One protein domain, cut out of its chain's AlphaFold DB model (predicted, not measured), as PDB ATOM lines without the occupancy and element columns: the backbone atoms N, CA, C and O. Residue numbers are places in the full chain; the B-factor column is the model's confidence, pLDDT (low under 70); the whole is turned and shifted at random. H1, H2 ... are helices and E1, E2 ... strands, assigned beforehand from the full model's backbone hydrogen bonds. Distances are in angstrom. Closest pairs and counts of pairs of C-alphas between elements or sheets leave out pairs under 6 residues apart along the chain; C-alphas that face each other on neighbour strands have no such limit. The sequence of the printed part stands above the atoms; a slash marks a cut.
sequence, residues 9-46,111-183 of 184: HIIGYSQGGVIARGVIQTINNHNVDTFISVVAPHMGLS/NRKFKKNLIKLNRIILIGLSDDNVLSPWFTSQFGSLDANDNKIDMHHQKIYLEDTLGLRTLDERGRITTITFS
ATOM      1  N   HIS A   9     385.086 232.334 351.885       98.19
ATOM      2  CA  HIS A   9     386.463 232.717 351.601       98.19
ATOM      3  C   HIS A   9     386.571 233.206 350.159       98.19
ATOM      4  O   HIS A   9     385.879 232.705 349.272       98.19
ATOM      5  N   ILE A  10     387.425 234.198 349.928       98.44
ATOM      6  CA  ILE A  10     387.731 234.692 348.586       98.44
ATOM      7  C   ILE A  10     389.210 234.473 348.324       98.44
ATOM      8  O   ILE A  10     390.041 234.893 349.124       98.44
ATOM      9  N   ILE A  11     389.521 233.861 347.185       98.62
ATOM     10  CA  ILE A  11     390.884 233.719 346.683       98.62
ATOM     11  C   ILE A  11     391.003 234.569 345.423       98.62
ATOM     12  O   ILE A  11     390.218 234.407 344.490       98.62
ATOM     13  N   GLY A  12     391.957 235.495 345.406       98.25
ATOM     14  CA  GLY A  12     392.233 236.342 344.254       98.25
ATOM     15  C   GLY A  12     393.677 236.188 343.804       98.25
ATOM     16  O   GLY A  12     394.593 236.490 344.562       98.25
ATOM     17  N   TYR A  13     393.868 235.731 342.569       96.62
ATOM     18  CA  TYR A  13     395.183 235.548 341.956       96.62
ATOM     19  C   TYR A  13     395.552 236.737 341.066       96.62
ATOM     20  O   TYR A  13     394.720 237.202 340.279       96.62
ATOM     21  N   SER A  14     396.796 237.212 341.165       93.69
ATOM     22  CA  SER A  14     397.336 238.316 340.367       93.69
ATOM     23  C   SER A  14     396.423 239.555 340.430       93.69
ATOM     24  O   SER A  14     395.945 239.929 341.505       93.69
ATOM     25  N   GLN A  15     396.106 240.195 339.302       94.12
ATOM     26  CA  GLN A  15     395.155 241.315 339.244       94.12
ATOM     27  C   GLN A  15     393.805 240.992 339.921       94.12
ATOM     28  O   GLN A  15     393.183 241.875 340.518       94.12
ATOM     29  N   GLY A  16     393.381 239.725 339.910       97.56
ATOM     30  CA  GLY A  16     392.176 239.253 340.587       97.56
ATOM     31  C   GLY A  16     392.176 239.499 342.099       97.56
ATOM     32  O   GLY A  16     391.113 239.762 342.654       97.56
ATOM     33  N   GLY A  17     393.331 239.500 342.773       98.06
ATOM     34  CA  GLY A  17     393.417 239.846 344.200       98.06
ATOM     35  C   GLY A  17     393.147 241.326 344.473       98.06
ATOM     36  O   GLY A  17     392.463 241.674 345.436       98.06
ATOM     37  N   VAL A  18     393.597 242.215 343.587       97.81
ATOM     38  CA  VAL A  18     393.300 243.653 343.683       97.81
ATOM     39  C   VAL A  18     391.811 243.913 343.424       97.81
ATOM     40  O   VAL A  18     391.174 244.659 344.168       97.81
ATOM     41  N   ILE A  19     391.230 243.235 342.427       98.06
ATOM     42  CA  ILE A  19     389.791 243.304 342.124       98.06
ATOM     43  C   ILE A  19     388.963 242.769 343.300       98.06
ATOM     44  O   ILE A  19     388.043 243.444 343.757       98.06
ATOM     45  N   ALA A  20     389.309 241.593 343.829       98.44
ATOM     46  CA  ALA A  20     388.644 240.986 344.980       98.44
ATOM     47  C   ALA A  20     388.653 241.915 346.202       98.44
ATOM     48  O   ALA A  20     387.613 242.113 346.835       98.44
ATOM     49  N   ARG A  21     389.792 242.556 346.493       98.44
ATOM     50  CA  ARG A  21     389.890 243.562 347.557       98.44
ATOM     51  C   ARG A  21     388.957 244.750 347.307       98.44
ATOM     52  O   ARG A  21     388.239 245.143 348.226       98.44
ATOM     53  N   GLY A  22     388.905 245.268 346.079       97.81
ATOM     54  CA  GLY A  22     387.965 246.327 345.692       97.81
ATOM     55  C   GLY A  22     386.497 245.929 345.902       97.81
ATOM     56  O   GLY A  22     385.698 246.708 346.428       97.81
ATOM     57  N   VAL A  23     386.134 244.687 345.574       97.75
ATOM     58  CA  VAL A  23     384.791 244.135 345.828       97.75
ATOM     59  C   VAL A  23     384.487 244.087 347.330       97.75
ATOM     60  O   VAL A  23     383.430 244.552 347.762       97.75
ATOM     61  N   ILE A  24     385.420 243.595 348.148       98.19
ATOM     62  CA  ILE A  24     385.272 243.544 349.612       98.19
ATOM     63  C   ILE A  24     385.067 244.954 350.184       98.19
ATOM     64  O   ILE A  24     384.136 245.193 350.949       98.19
ATOM     65  N   GLN A  25     385.879 245.921 349.757       98.00
ATOM     66  CA  GLN A  25     385.807 247.311 350.215       98.00
ATOM     67  C   GLN A  25     384.487 248.004 349.832       98.00
ATOM     68  O   GLN A  25     383.996 248.871 350.565       98.00
ATOM     69  N   THR A  26     383.879 247.636 348.703       96.19
ATOM     70  CA  THR A  26     382.698 248.322 348.151       96.19
ATOM     71  C   THR A  26     381.361 247.726 348.605       96.19
ATOM     72  O   THR A  26     380.363 248.457 348.660       96.19
ATOM     73  N   ILE A  27     381.302 246.449 348.995       94.12
ATOM     74  CA  ILE A  27     380.057 245.794 349.424       94.12
ATOM     75  C   ILE A  27     379.815 246.005 350.927       94.12
ATOM     76  O   ILE A  27     380.480 245.427 351.778       94.12
ATOM     77  N   ASN A  28     378.790 246.793 351.273       85.62
ATOM     78  CA  ASN A  28     378.514 247.214 352.658       85.62
ATOM     79  C   ASN A  28     378.321 246.077 353.663       85.62
ATOM     80  O   ASN A  28     378.676 246.242 354.822       85.62
ATOM     81  N   ASN A  29     377.740 244.957 353.252       87.12
ATOM     82  CA  ASN A  29     377.362 243.885 354.171       87.12
ATOM     83  C   ASN A  29     378.051 242.574 353.809       87.12
ATOM     84  O   ASN A  29     377.422 241.541 353.980       87.12
ATOM     85  N   HIS A  30     379.285 242.615 353.280       95.31
ATOM     86  CA  HIS A  30     380.041 241.396 352.976       95.31
ATOM     87  C   HIS A  30     380.211 240.495 354.205       95.31
ATOM     88  O   HIS A  30     380.445 240.981 355.308       95.31
ATOM     89  N   ASN A  31     380.112 239.184 353.988       96.12
ATOM     90  CA  ASN A  31     380.390 238.137 354.971       96.12
ATOM     91  C   ASN A  31     381.622 237.315 354.564       96.12
ATOM     92  O   ASN A  31     381.727 236.129 354.849       96.12
ATOM     93  N   VAL A  32     382.536 237.950 353.831       98.06
ATOM     94  CA  VAL A  32     383.855 237.379 353.564       98.06
ATOM     95  C   VAL A  32     384.583 237.253 354.894       98.06
ATOM     96  O   VAL A  32     384.782 238.254 355.578       98.06
ATOM     97  N   ASP A  33     384.932 236.026 355.243       97.88
ATOM     98  CA  ASP A  33     385.662 235.691 356.457       97.88
ATOM     99  C   ASP A  33     387.172 235.832 356.219       97.88
ATOM    100  O   ASP A  33     387.844 236.647 356.853       97.88
ATOM    101  N   THR A  34     387.677 235.099 355.226       98.56
ATOM    102  CA  THR A  34     389.095 235.053 354.873       98.56
ATOM    103  C   THR A  34     389.285 235.499 353.429       98.56
ATOM    104  O   THR A  34     388.628 235.000 352.511       98.56
ATOM    105  N   PHE A  35     390.204 236.437 353.225       98.81
ATOM    106  CA  PHE A  35     390.675 236.848 351.909       98.81
ATOM    107  C   PHE A  35     392.100 236.334 351.690       98.81
ATOM    108  O   PHE A  35     393.005 236.673 352.446       98.81
ATOM    109  N   ILE A  36     392.293 235.518 350.658       98.88
ATOM    110  CA  ILE A  36     393.588 234.974 350.250       98.88
ATOM    111  C   ILE A  36     393.995 235.673 348.958       98.88
ATOM    112  O   ILE A  36     393.376 235.497 347.909       98.88
ATOM    113  N   SER A  37     395.033 236.488 349.044       98.50
ATOM    114  CA  SER A  37     395.593 237.223 347.925       98.50
ATOM    115  C   SER A  37     396.866 236.536 347.460       98.50
ATOM    116  O   SER A  37     397.819 236.415 348.228       98.50
ATOM    117  N   VAL A  38     396.876 236.063 346.218       97.50
ATOM    118  CA  VAL A  38     397.992 235.312 345.642       97.50
ATOM    119  C   VAL A  38     398.672 236.182 344.599       97.50
ATOM    120  O   VAL A  38     398.081 236.446 343.553       97.50
ATOM    121  N   VAL A  39     399.890 236.639 344.895       94.62
ATOM    122  CA  VAL A  39     400.741 237.461 344.016       94.62
ATOM    123  C   VAL A  39     400.002 238.660 343.401       94.62
ATOM    124  O   VAL A  39     400.130 238.955 342.220       94.62
ATOM    125  N   ALA A  40     399.153 239.341 344.174       96.25
ATOM    126  CA  ALA A  40     398.327 240.434 343.659       96.25
ATOM    127  C   ALA A  40     398.986 241.803 343.866       96.25
ATOM    128  O   ALA A  40     399.271 242.134 345.007       96.25
ATOM    129  N   PRO A  41     399.141 242.671 342.852       95.50
ATOM    130  CA  PRO A  41     399.883 243.929 342.995       95.50
ATOM    131  C   PRO A  41     399.088 244.995 343.771       95.50
ATOM    132  O   PRO A  41     398.517 245.924 343.196       95.50
ATOM    133  N   HIS A  42     399.002 244.873 345.097       97.75
ATOM    134  CA  HIS A  42     398.182 245.746 345.939       97.75
ATOM    135  C   HIS A  42     398.678 247.191 345.996       97.75
ATOM    136  O   HIS A  42     397.851 248.093 346.149       97.75
ATOM    137  N   MET A  43     399.982 247.403 345.818       96.38
ATOM    138  CA  MET A  43     400.589 248.727 345.625       96.38
ATOM    139  C   MET A  43     400.934 249.012 344.160       96.38
ATOM    140  O   MET A  43     401.715 249.912 343.875       96.38
ATOM    141  N   GLY A  44     400.311 248.283 343.234       93.12
ATOM    142  CA  GLY A  44     400.460 248.489 341.801       93.12
ATOM    143  C   GLY A  44     401.722 247.882 341.209       93.12
ATOM    144  O   GLY A  44     402.531 247.273 341.899       93.12
ATOM    145  N   LEU A  45     401.837 248.030 339.895       87.88
ATOM    146  CA  LEU A  45     402.982 247.606 339.096       87.88
ATOM    147  C   LEU A  45     403.780 248.835 338.669       87.88
ATOM    148  O   LEU A  45     403.185 249.872 338.357       87.88
ATOM    149  N   SER A  46     405.100 248.703 338.607       78.62
ATOM    150  CA  SER A  46     405.989 249.751 338.108       78.62
ATOM    151  C   SER A  46     407.193 249.152 337.379       78.62
ATOM    152  O   SER A  46     407.560 247.997 337.591       78.62
ATOM    153  N   ASN A 111     385.898 256.653 351.379       93.62
ATOM    154  CA  ASN A 111     387.118 256.252 352.118       93.62
ATOM    155  C   ASN A 111     386.789 255.518 353.427       93.62
ATOM    156  O   ASN A 111     387.262 254.407 353.683       93.62
ATOM    157  N   ARG A 112     385.892 256.107 354.235       95.94
ATOM    158  CA  ARG A 112     385.434 255.515 355.505       95.94
ATOM    159  C   ARG A 112     384.759 254.161 355.303       95.94
ATOM    160  O   ARG A 112     384.928 253.263 356.121       95.94
ATOM    161  N   LYS A 113     383.997 254.014 354.217       97.19
ATOM    162  CA  LYS A 113     383.312 252.767 353.867       97.19
ATOM    163  C   LYS A 113     384.318 251.679 353.483       97.19
ATOM    164  O   LYS A 113     384.174 250.560 353.963       97.19
ATOM    165  N   PHE A 114     385.334 252.007 352.686       97.81
ATOM    166  CA  PHE A 114     386.357 251.048 352.260       97.81
ATOM    167  C   PHE A 114     387.111 250.483 353.460       97.81
ATOM    168  O   PHE A 114     387.171 249.263 353.611       97.81
ATOM    169  N   LYS A 115     387.563 251.358 354.369       97.88
ATOM    170  CA  LYS A 115     388.169 250.945 355.639       97.88
ATOM    171  C   LYS A 115     387.211 250.097 356.470       97.88
ATOM    172  O   LYS A 115     387.549 248.979 356.839       97.88
ATOM    173  N   LYS A 116     385.993 250.594 356.730       98.19
ATOM    174  CA  LYS A 116     384.982 249.898 357.548       98.19
ATOM    175  C   LYS A 116     384.670 248.494 357.035       98.19
ATOM    176  O   LYS A 116     384.380 247.618 357.840       98.19
ATOM    177  N   ASN A 117     384.658 248.295 355.721       98.25
ATOM    178  CA  ASN A 117     384.404 246.986 355.138       98.25
ATOM    179  C   ASN A 117     385.645 246.096 355.240       98.25
ATOM    180  O   ASN A 117     385.548 245.012 355.800       98.25
ATOM    181  N   LEU A 118     386.823 246.576 354.833       98.38
ATOM    182  CA  LEU A 118     388.036 245.755 354.870       98.38
ATOM    183  C   LEU A 118     388.349 245.218 356.280       98.38
ATOM    184  O   LEU A 118     388.664 244.041 356.423       98.38
ATOM    185  N   ILE A 119     388.171 246.033 357.328       98.31
ATOM    186  CA  ILE A 119     388.442 245.619 358.719       98.31
ATOM    187  C   ILE A 119     387.458 244.577 359.286       98.31
ATOM    188  O   ILE A 119     387.623 244.159 360.431       98.31
ATOM    189  N   LYS A 120     386.417 244.185 358.536       97.38
ATOM    190  CA  LYS A 120     385.515 243.081 358.912       97.38
ATOM    191  C   LYS A 120     386.113 241.710 358.635       97.38
ATOM    192  O   LYS A 120     385.591 240.730 359.153       97.38
ATOM    193  N   LEU A 121     387.141 241.635 357.789       98.31
ATOM    194  CA  LEU A 121     387.802 240.374 357.486       98.31
ATOM    195  C   LEU A 121     388.381 239.779 358.771       98.31
ATOM    196  O   LEU A 121     389.088 240.451 359.525       98.31
ATOM    197  N   ASN A 122     388.104 238.499 358.991       98.06
ATOM    198  CA  ASN A 122     388.722 237.736 360.062       98.06
ATOM    199  C   ASN A 122     390.158 237.364 359.717       98.06
ATOM    200  O   ASN A 122     390.960 237.184 360.632       98.06
ATOM    201  N   ARG A 123     390.503 237.250 358.431       98.44
ATOM    202  CA  ARG A 123     391.880 237.011 358.003       98.44
ATOM    203  C   ARG A 123     392.161 237.553 356.605       98.44
ATOM    204  O   ARG A 123     391.328 237.454 355.704       98.44
ATOM    205  N   ILE A 124     393.365 238.079 356.427       98.62
ATOM    206  CA  ILE A 124     393.982 238.383 355.141       98.62
ATOM    207  C   ILE A 124     395.261 237.559 355.045       98.62
ATOM    208  O   ILE A 124     396.143 237.695 355.887       98.62
ATOM    209  N   ILE A 125     395.367 236.727 354.016       98.75
ATOM    210  CA  ILE A 125     396.590 235.995 353.687       98.75
ATOM    211  C   ILE A 125     397.184 236.635 352.433       98.75
ATOM    212  O   ILE A 125     396.533 236.660 351.392       98.75
ATOM    213  N   LEU A 126     398.395 237.175 352.541       98.62
ATOM    214  CA  LEU A 126     399.119 237.853 351.467       98.62
ATOM    215  C   LEU A 126     400.287 236.975 351.019       98.62
ATOM    216  O   LEU A 126     401.315 236.897 351.694       98.62
ATOM    217  N   ILE A 127     400.112 236.299 349.889       97.56
ATOM    218  CA  ILE A 127     401.112 235.399 349.322       97.56
ATOM    219  C   ILE A 127     401.929 236.160 348.276       97.56
ATOM    220  O   ILE A 127     401.370 236.657 347.298       97.56
ATOM    221  N   GLY A 128     403.243 236.226 348.482       95.06
ATOM    222  CA  GLY A 128     404.217 236.775 347.539       95.06
ATOM    223  C   GLY A 128     405.185 235.707 347.032       95.06
ATOM    224  O   GLY A 128     405.396 234.690 347.693       95.06
ATOM    225  N   LEU A 129     405.777 235.952 345.865       92.00
ATOM    226  CA  LEU A 129     406.807 235.110 345.259       92.00
ATOM    227  C   LEU A 129     408.049 235.983 345.021       92.00
ATOM    228  O   LEU A 129     407.971 236.944 344.264       92.00
ATOM    229  N   SER A 130     409.159 235.716 345.713       86.31
ATOM    230  CA  SER A 130     410.342 236.597 345.698       86.31
ATOM    231  C   SER A 130     411.077 236.616 344.361       86.31
ATOM    232  O   SER A 130     411.695 237.624 344.026       86.31
ATOM    233  N   ASP A 131     410.966 235.527 343.603       81.06
ATOM    234  CA  ASP A 131     411.616 235.328 342.302       81.06
ATOM    235  C   ASP A 131     410.648 235.591 341.130       81.06
ATOM    236  O   ASP A 131     410.887 235.201 339.984       81.06
ATOM    237  N   ASP A 132     409.524 236.264 341.409       68.56
ATOM    238  CA  ASP A 132     408.520 236.607 340.407       68.56
ATOM    239  C   ASP A 132     409.086 237.596 339.375       68.56
ATOM    240  O   ASP A 132     409.274 238.785 339.635       68.56
ATOM    241  N   ASN A 133     409.332 237.088 338.167       66.25
ATOM    242  CA  ASN A 133     409.809 237.874 337.027       66.25
ATOM    243  C   ASN A 133     408.676 238.543 336.228       66.25
ATOM    244  O   ASN A 133     408.945 239.260 335.260       66.25
ATOM    245  N   VAL A 134     407.414 238.286 336.583       64.62
ATOM    246  CA  VAL A 134     406.224 238.858 335.937       64.62
ATOM    247  C   VAL A 134     405.749 240.080 336.714       64.62
ATOM    248  O   VAL A 134     405.435 241.116 336.120       64.62
ATOM    249  N   LEU A 135     405.702 239.972 338.042       63.34
ATOM    250  CA  LEU A 135     405.244 241.025 338.933       63.34
ATOM    251  C   LEU A 135     406.428 241.818 339.484       63.34
ATOM    252  O   LEU A 135     407.054 241.437 340.468       63.34
ATOM    253  N   SER A 136     406.695 242.973 338.877       71.44
ATOM    254  CA  SER A 136     407.696 243.907 339.382       71.44
ATOM    255  C   SER A 136     407.028 245.151 339.978       71.44
ATOM    256  O   SER A 136     406.216 245.789 339.297       71.44
ATOM    257  N   PRO A 137     407.332 245.511 341.237       86.81
ATOM    258  CA  PRO A 137     408.084 244.744 342.242       86.81
ATOM    259  C   PRO A 137     407.232 243.684 342.968       86.81
ATOM    260  O   PRO A 137     406.107 243.975 343.385       86.81
ATOM    261  N   TRP A 138     407.784 242.492 343.229       90.38
ATOM    262  CA  TRP A 138     407.042 241.362 343.822       90.38
ATOM    263  C   TRP A 138     406.426 241.671 345.195       90.38
ATOM    264  O   TRP A 138     405.329 241.211 345.528       90.38
ATOM    265  N   PHE A 139     407.108 242.492 346.000       92.94
ATOM    266  CA  PHE A 139     406.693 242.839 347.363       92.94
ATOM    267  C   PHE A 139     405.431 243.710 347.408       92.94
ATOM    268  O   PHE A 139     404.830 243.874 348.470       92.94
ATOM    269  N   THR A 140     404.962 244.211 346.261       94.69
ATOM    270  CA  THR A 140     403.649 244.867 346.159       94.69
ATOM    271  C   THR A 140     402.488 243.911 346.434       94.69
ATOM    272  O   THR A 140     401.402 244.371 346.797       94.69
ATOM    273  N   SER A 141     402.725 242.592 346.373       95.88
ATOM    274  CA  SER A 141     401.800 241.553 346.853       95.88
ATOM    275  C   SER A 141     401.552 241.564 348.355       95.88
ATOM    276  O   SER A 141     400.481 241.171 348.816       95.88
ATOM    277  N   GLN A 142     402.498 242.108 349.114       97.44
ATOM    278  CA  GLN A 142     402.437 242.239 350.566       97.44
ATOM    279  C   GLN A 142     402.356 243.712 350.989       97.44
ATOM    280  O   GLN A 142     402.860 244.099 352.039       97.44
ATOM    281  N   PHE A 143     401.729 244.546 350.153       97.94
ATOM    282  CA  PHE A 143     401.596 245.993 350.352       97.94
ATOM    283  C   PHE A 143     402.920 246.775 350.466       97.94
ATOM    284  O   PHE A 143     402.896 247.944 350.838       97.94
ATOM    285  N   GLY A 144     404.067 246.193 350.114       96.44
ATOM    286  CA  GLY A 144     405.304 246.955 349.928       96.44
ATOM    287  C   GLY A 144     405.227 247.845 348.684       96.44
ATOM    288  O   GLY A 144     404.427 247.598 347.785       96.44
ATOM    289  N   SER A 145     406.062 248.872 348.593       93.88
ATOM    290  CA  SER A 145     406.167 249.705 347.392       93.88
ATOM    291  C   SER A 145     407.579 250.218 347.151       93.88
ATOM    292  O   SER A 145     408.479 249.939 347.932       93.88
ATOM    293  N   LEU A 146     407.777 250.953 346.058       91.75
ATOM    294  CA  LEU A 146     408.995 251.722 345.822       91.75
ATOM    295  C   LEU A 146     408.813 253.179 346.263       91.75
ATOM    296  O   LEU A 146     407.685 253.684 346.273       91.75
ATOM    297  N   ASP A 147     409.913 253.835 346.625       90.19
ATOM    298  CA  ASP A 147     410.007 255.293 346.715       90.19
ATOM    299  C   ASP A 147     410.351 255.914 345.342       90.19
ATOM    300  O   ASP A 147     410.391 255.233 344.314       90.19
ATOM    301  N   ALA A 148     410.565 257.232 345.303       87.12
ATOM    302  CA  ALA A 148     410.923 257.945 344.073       87.12
ATOM    303  C   ALA A 148     412.344 257.625 343.556       87.12
ATOM    304  O   ALA A 148     412.648 257.908 342.398       87.12
ATOM    305  N   ASN A 149     413.192 257.042 344.404       88.44
ATOM    306  CA  ASN A 149     414.566 256.641 344.109       88.44
ATOM    307  C   ASN A 149     414.677 255.127 343.846       88.44
ATOM    308  O   ASN A 149     415.780 254.586 343.874       88.44
ATOM    309  N   ASP A 150     413.551 254.447 343.613       86.12
ATOM    310  CA  ASP A 150     413.472 253.002 343.397       86.12
ATOM    311  C   ASP A 150     413.962 252.157 344.602       86.12
ATOM    312  O   ASP A 150     414.299 250.980 344.453       86.12
ATOM    313  N   ASN A 151     413.931 252.707 345.825       91.31
ATOM    314  CA  ASN A 151     414.162 251.934 347.049       91.31
ATOM    315  C   ASN A 151     412.874 251.266 347.530       91.31
ATOM    316  O   ASN A 151     411.797 251.866 347.527       91.31
ATOM    317  N   LYS A 152     412.991 250.033 348.030       93.50
ATOM    318  CA  LYS A 152     411.881 249.311 348.658       93.50
ATOM    319  C   LYS A 152     411.448 249.988 349.967       93.50
ATOM    320  O   LYS A 152     412.268 250.239 350.844       93.50
ATOM    321  N   ILE A 153     410.140 250.163 350.126       95.56
ATOM    322  CA  ILE A 153     409.467 250.547 351.368       95.56
ATOM    323  C   ILE A 153     408.480 249.436 351.750       95.56
ATOM    324  O   ILE A 153     407.579 249.095 350.983       95.56
ATOM    325  N   ASP A 154     408.614 248.885 352.952       97.00
ATOM    326  CA  ASP A 154     407.657 247.906 353.482       97.00
ATOM    327  C   ASP A 154     406.317 248.550 353.876       97.00
ATOM    328  O   ASP A 154     406.223 249.761 354.079       97.00
ATOM    329  N   MET A 155     405.258 247.741 353.994       97.81
ATOM    330  CA  MET A 155     403.906 248.204 354.350       97.81
ATOM    331  C   MET A 155     403.906 249.111 355.595       97.81
ATOM    332  O   MET A 155     403.308 250.187 355.565       97.81
ATOM    333  N   HIS A 156     404.615 248.714 356.656       98.31
ATOM    334  CA  HIS A 156     404.639 249.397 357.958       98.31
ATOM    335  C   HIS A 156     405.198 250.822 357.926       98.31
ATOM    336  O   HIS A 156     404.879 251.620 358.805       98.31
ATOM    337  N   HIS A 157     405.991 251.161 356.909       98.06
ATOM    338  CA  HIS A 157     406.637 252.469 356.771       98.06
ATOM    339  C   HIS A 157     405.887 253.419 355.825       98.06
ATOM    340  O   HIS A 157     406.343 254.531 355.566       98.06
ATOM    341  N   GLN A 158     404.736 253.004 355.293       96.62
ATOM    342  CA  GLN A 158     403.966 253.790 354.332       96.62
ATOM    343  C   GLN A 158     402.772 254.493 354.977       96.62
ATOM    344  O   GLN A 158     402.148 253.991 355.912       96.62
ATOM    345  N   LYS A 159     402.370 255.627 354.389       96.44
ATOM    346  CA  LYS A 159     401.216 256.432 354.823       96.44
ATOM    347  C   LYS A 159     399.929 255.612 354.990       96.44
ATOM    348  O   LYS A 159     399.219 255.790 355.972       96.44
ATOM    349  N   ILE A 160     399.658 254.672 354.074       97.25
ATOM    350  CA  ILE A 160     398.471 253.792 354.115       97.25
ATOM    351  C   ILE A 160     398.372 252.975 355.417       97.25
ATOM    352  O   ILE A 160     397.265 252.710 355.895       97.25
ATOM    353  N   TYR A 161     399.515 252.617 356.008       98.56
ATOM    354  CA  TYR A 161     399.611 251.919 357.287       98.56
ATOM    355  C   TYR A 161     399.702 252.902 358.461       98.56
ATOM    356  O   TYR A 161     398.918 252.806 359.404       98.56
ATOM    357  N   LEU A 162     400.604 253.888 358.388       98.50
ATOM    358  CA  LEU A 162     400.866 254.848 359.471       98.50
ATOM    359  C   LEU A 162     399.634 255.686 359.837       98.50
ATOM    360  O   LEU A 162     399.344 255.901 361.015       98.50
ATOM    361  N   GLU A 163     398.872 256.120 358.837       98.19
ATOM    362  CA  GLU A 163     397.605 256.836 359.027       98.19
ATOM    363  C   GLU A 163     396.399 255.888 359.053       98.19
ATOM    364  O   GLU A 163     395.261 256.313 359.256       98.19
ATOM    365  N   ASP A 164     396.645 254.590 358.853       98.31
ATOM    366  CA  ASP A 164     395.647 253.531 358.816       98.31
ATOM    367  C   ASP A 164     394.467 253.877 357.888       98.31
ATOM    368  O   ASP A 164     393.297 253.647 358.216       98.31
ATOM    369  N   THR A 165     394.755 254.479 356.728       97.56
ATOM    370  CA  THR A 165     393.729 255.044 355.832       97.56
ATOM    371  C   THR A 165     392.786 253.968 355.305       97.56
ATOM    372  O   THR A 165     391.596 254.224 355.103       97.56
ATOM    373  N   LEU A 166     393.299 252.747 355.134       97.88
ATOM    374  CA  LEU A 166     392.554 251.594 354.644       97.88
ATOM    375  C   LEU A 166     392.207 250.563 355.734       97.88
ATOM    376  O   LEU A 166     391.359 249.704 355.508       97.88
ATOM    377  N   GLY A 167     392.789 250.668 356.932       98.38
ATOM    378  CA  GLY A 167     392.586 249.691 358.008       98.38
ATOM    379  C   GLY A 167     393.650 248.593 358.084       98.38
ATOM    380  O   GLY A 167     393.424 247.599 358.771       98.38
ATOM    381  N   LEU A 168     394.775 248.742 357.374       98.69
ATOM    382  CA  LEU A 168     395.866 247.761 357.381       98.69
ATOM    383  C   LEU A 168     396.515 247.646 358.760       98.69
ATOM    384  O   LEU A 168     396.663 246.529 359.245       98.69
ATOM    385  N   ARG A 169     396.807 248.768 359.432       98.81
ATOM    386  CA  ARG A 169     397.345 248.749 360.799       98.81
ATOM    387  C   ARG A 169     396.343 248.139 361.767       98.81
ATOM    388  O   ARG A 169     396.703 247.269 362.546       98.81
ATOM    389  N   THR A 170     395.065 248.515 361.651       98.75
ATOM    390  CA  THR A 170     393.997 247.920 362.474       98.75
ATOM    391  C   THR A 170     393.943 246.392 362.338       98.75
ATOM    392  O   THR A 170     393.719 245.691 363.322       98.75
ATOM    393  N   LEU A 171     394.077 245.855 361.123       98.69
ATOM    394  CA  LEU A 171     394.038 244.411 360.880       98.69
ATOM    395  C   LEU A 171     395.318 243.710 361.341       98.69
ATOM    396  O   LEU A 171     395.235 242.611 361.891       98.69
ATOM    397  N   ASP A 172     396.469 244.344 361.134       98.69
ATOM    398  CA  ASP A 172     397.776 243.814 361.519       98.69
ATOM    399  C   ASP A 172     397.919 243.711 363.043       98.69
ATOM    400  O   ASP A 172     398.167 242.630 363.569       98.69
ATOM    401  N   GLU A 173     397.602 244.783 363.777       98.56
ATOM    402  CA  GLU A 173     397.623 244.815 365.250       98.56
ATOM    403  C   GLU A 173     396.652 243.803 365.885       98.56
ATOM    404  O   GLU A 173     396.830 243.379 367.026       98.56
ATOM    405  N   ARG A 174     395.622 243.379 365.144       98.50
ATOM    406  CA  ARG A 174     394.680 242.322 365.554       98.50
ATOM    407  C   ARG A 174     395.144 240.910 365.185       98.50
ATOM    408  O   ARG A 174     394.376 239.965 365.380       98.50
ATOM    409  N   GLY A 175     396.327 240.756 364.591       98.44
ATOM    410  CA  GLY A 175     396.843 239.480 364.094       98.44
ATOM    411  C   GLY A 175     396.012 238.892 362.949       98.44
ATOM    412  O   GLY A 175     395.931 237.671 362.806       98.44
ATOM    413  N   ARG A 176     395.314 239.734 362.170       98.56
ATOM    414  CA  ARG A 176     394.469 239.279 361.052       98.56
ATOM    415  C   ARG A 176     395.201 239.270 359.716       98.56
ATOM    416  O   ARG A 176     394.669 238.680 358.781       98.56
ATOM    417  N   ILE A 177     396.380 239.880 359.607       98.75
ATOM    418  CA  ILE A 177     397.219 239.802 358.405       98.75
ATOM    419  C   ILE A 177     398.252 238.687 358.586       98.75
ATOM    420  O   ILE A 177     398.902 238.577 359.620       98.75
ATOM    421  N   THR A 178     398.394 237.839 357.575       98.56
ATOM    422  CA  THR A 178     399.440 236.819 357.487       98.56
ATOM    423  C   THR A 178     400.138 236.972 356.147       98.56
ATOM    424  O   THR A 178     399.501 236.859 355.102       98.56
ATOM    425  N   THR A 179     401.440 237.227 356.165       98.06
ATOM    426  CA  THR A 179     402.278 237.255 354.966       98.06
ATOM    427  C   THR A 179     402.963 235.905 354.790       98.06
ATOM    428  O   THR A 179     403.477 235.323 355.743       98.06
ATOM    429  N   ILE A 180     402.946 235.378 353.568       97.19
ATOM    430  CA  ILE A 180     403.657 234.153 353.194       97.19
ATOM    431  C   ILE A 180     404.477 234.479 351.952       97.19
ATOM    432  O   ILE A 180     403.931 234.976 350.969       97.19
ATOM    433  N   THR A 181     405.775 234.208 351.996       96.12
ATOM    434  CA  THR A 181     406.677 234.434 350.863       96.12
ATOM    435  C   THR A 181     407.258 233.102 350.424       96.12
ATOM    436  O   THR A 181     407.810 232.372 351.245       96.12
ATOM    437  N   PHE A 182     407.129 232.798 349.138       92.75
ATOM    438  CA  PHE A 182     407.785 231.663 348.499       92.75
ATOM    439  C   PHE A 182     408.975 232.152 347.670       92.75
ATOM    440  O   PHE A 182     408.905 233.225 347.073       92.75
ATOM    441  N   SER A 183     410.034 231.351 347.621       86.56
ATOM    442  CA  SER A 183     411.143 231.460 346.665       86.56
ATOM    443  C   SER A 183     411.060 230.272 345.707       86.56
ATOM    444  O   SER A 183     410.853 229.149 346.182       86.56
TER     445      SER A 183
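What this domain is: This is residues 9 to 46 and 111 to 183 of the 184 residues of an uncharacterized protein of Strigamia maritima (UniProt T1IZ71). A wall of four parallel strands, E1 to E4, has one bare face; over its other face pack H1, on E1 and E2, and H3, on E3, with H5 by E3 and E4. H2 and H4 lie farther out on that side, H2 packed on H1 and H4 at a corner with H5, while the loop around Asn 149 reaches far from the sheet. The printed part has 111 residues, with elements in the order E1 H1 E2 H2 E3 H3 H4 H5 E4 and sheet order E1 E2 E3 E4; the class is mixed, helices and strands, in two layers, the sheet and helices H1 and H5 on one face. It is compact, with a radius of gyration of the C-alphas of 13.2 A and spans of 38 by 27 by 22 A.

How they stand to each other: E1, residues 9 to 13, is an edge strand parallel to E2, residues 32 to 38, at 18 degrees, with N 10 and O 34 3.0 A apart. H1, residues 15 to 26, runs along the strands over E1 and E2, at a height over the sheet of 8.3 A; the closest C-alphas of H1 and E2, Gly 17 and Ser 37, are 5.0 A apart. E1, H1 and E2 form a strand-helix-strand unit, two parallel neighbour strands with a helix between, its crossover right-handed. H2, residues 111 to 118, touches H1 at residues 21 to 26 alone, closest at the C-alphas of Gln 25 and Phe 114, 4.3 A; they are only just about perpendicular, at 70.3 degrees. E3, residues 123 to 129, is parallel to E2 at 6 degrees, with N 37 and O 125 2.8 A apart. H3, residues 138 to 142, lies over E3 on the same face as H1, at a height of 7.3 A. H4, residues 159 to 162, and H5, residues 168 to 173, touch only at the corner, closest at the C-alphas of Tyr 161 and Arg 169, 5.2 A. H5 is on the sheet, and H2 and H5 are near each other. E4, residues 177 to 182, is the other edge strand, parallel to E3 at 20 degrees, with N 178 and O 124 2.8 A apart; E3, H3, H4, H5 and E4 form a second such unit. In H1, H2 and H5 every O i to N i+4 pair is within hydrogen-bond range; in H3 0 of 1 is, beside 2 of 2 O i to N i+3 pairs, and H4 is too short for an i+4 pair.

Where its parts are: E1 begins at C-alpha 9 (386.463, 232.717, 351.601) and is 13.3 A long; H1 is 16.8 A, E2 16.3 A, H2 10.9 A and E3 19.7 A. H3 is 8.2 A long, H4 4.9 A and H5 8.6 A. E4 is 16.6 A long and ends at C-alpha 182 (407.785, 231.663, 348.499).

The domain as a whole: The two C-alphas farthest apart, Asn 29 and Asn 149, are 40.6 A apart. Residues 47 to 110 are not printed, and C-alphas 46 and 111 are 24.4 A apart across the cut. The link from H3 to H4, residues 143 to 158, is long; in it residues 145 to 146 pair with 152 to 153, antiparallel. The mean pLDDT of the printed part is 94.5, with residues 132 to 135 under 70.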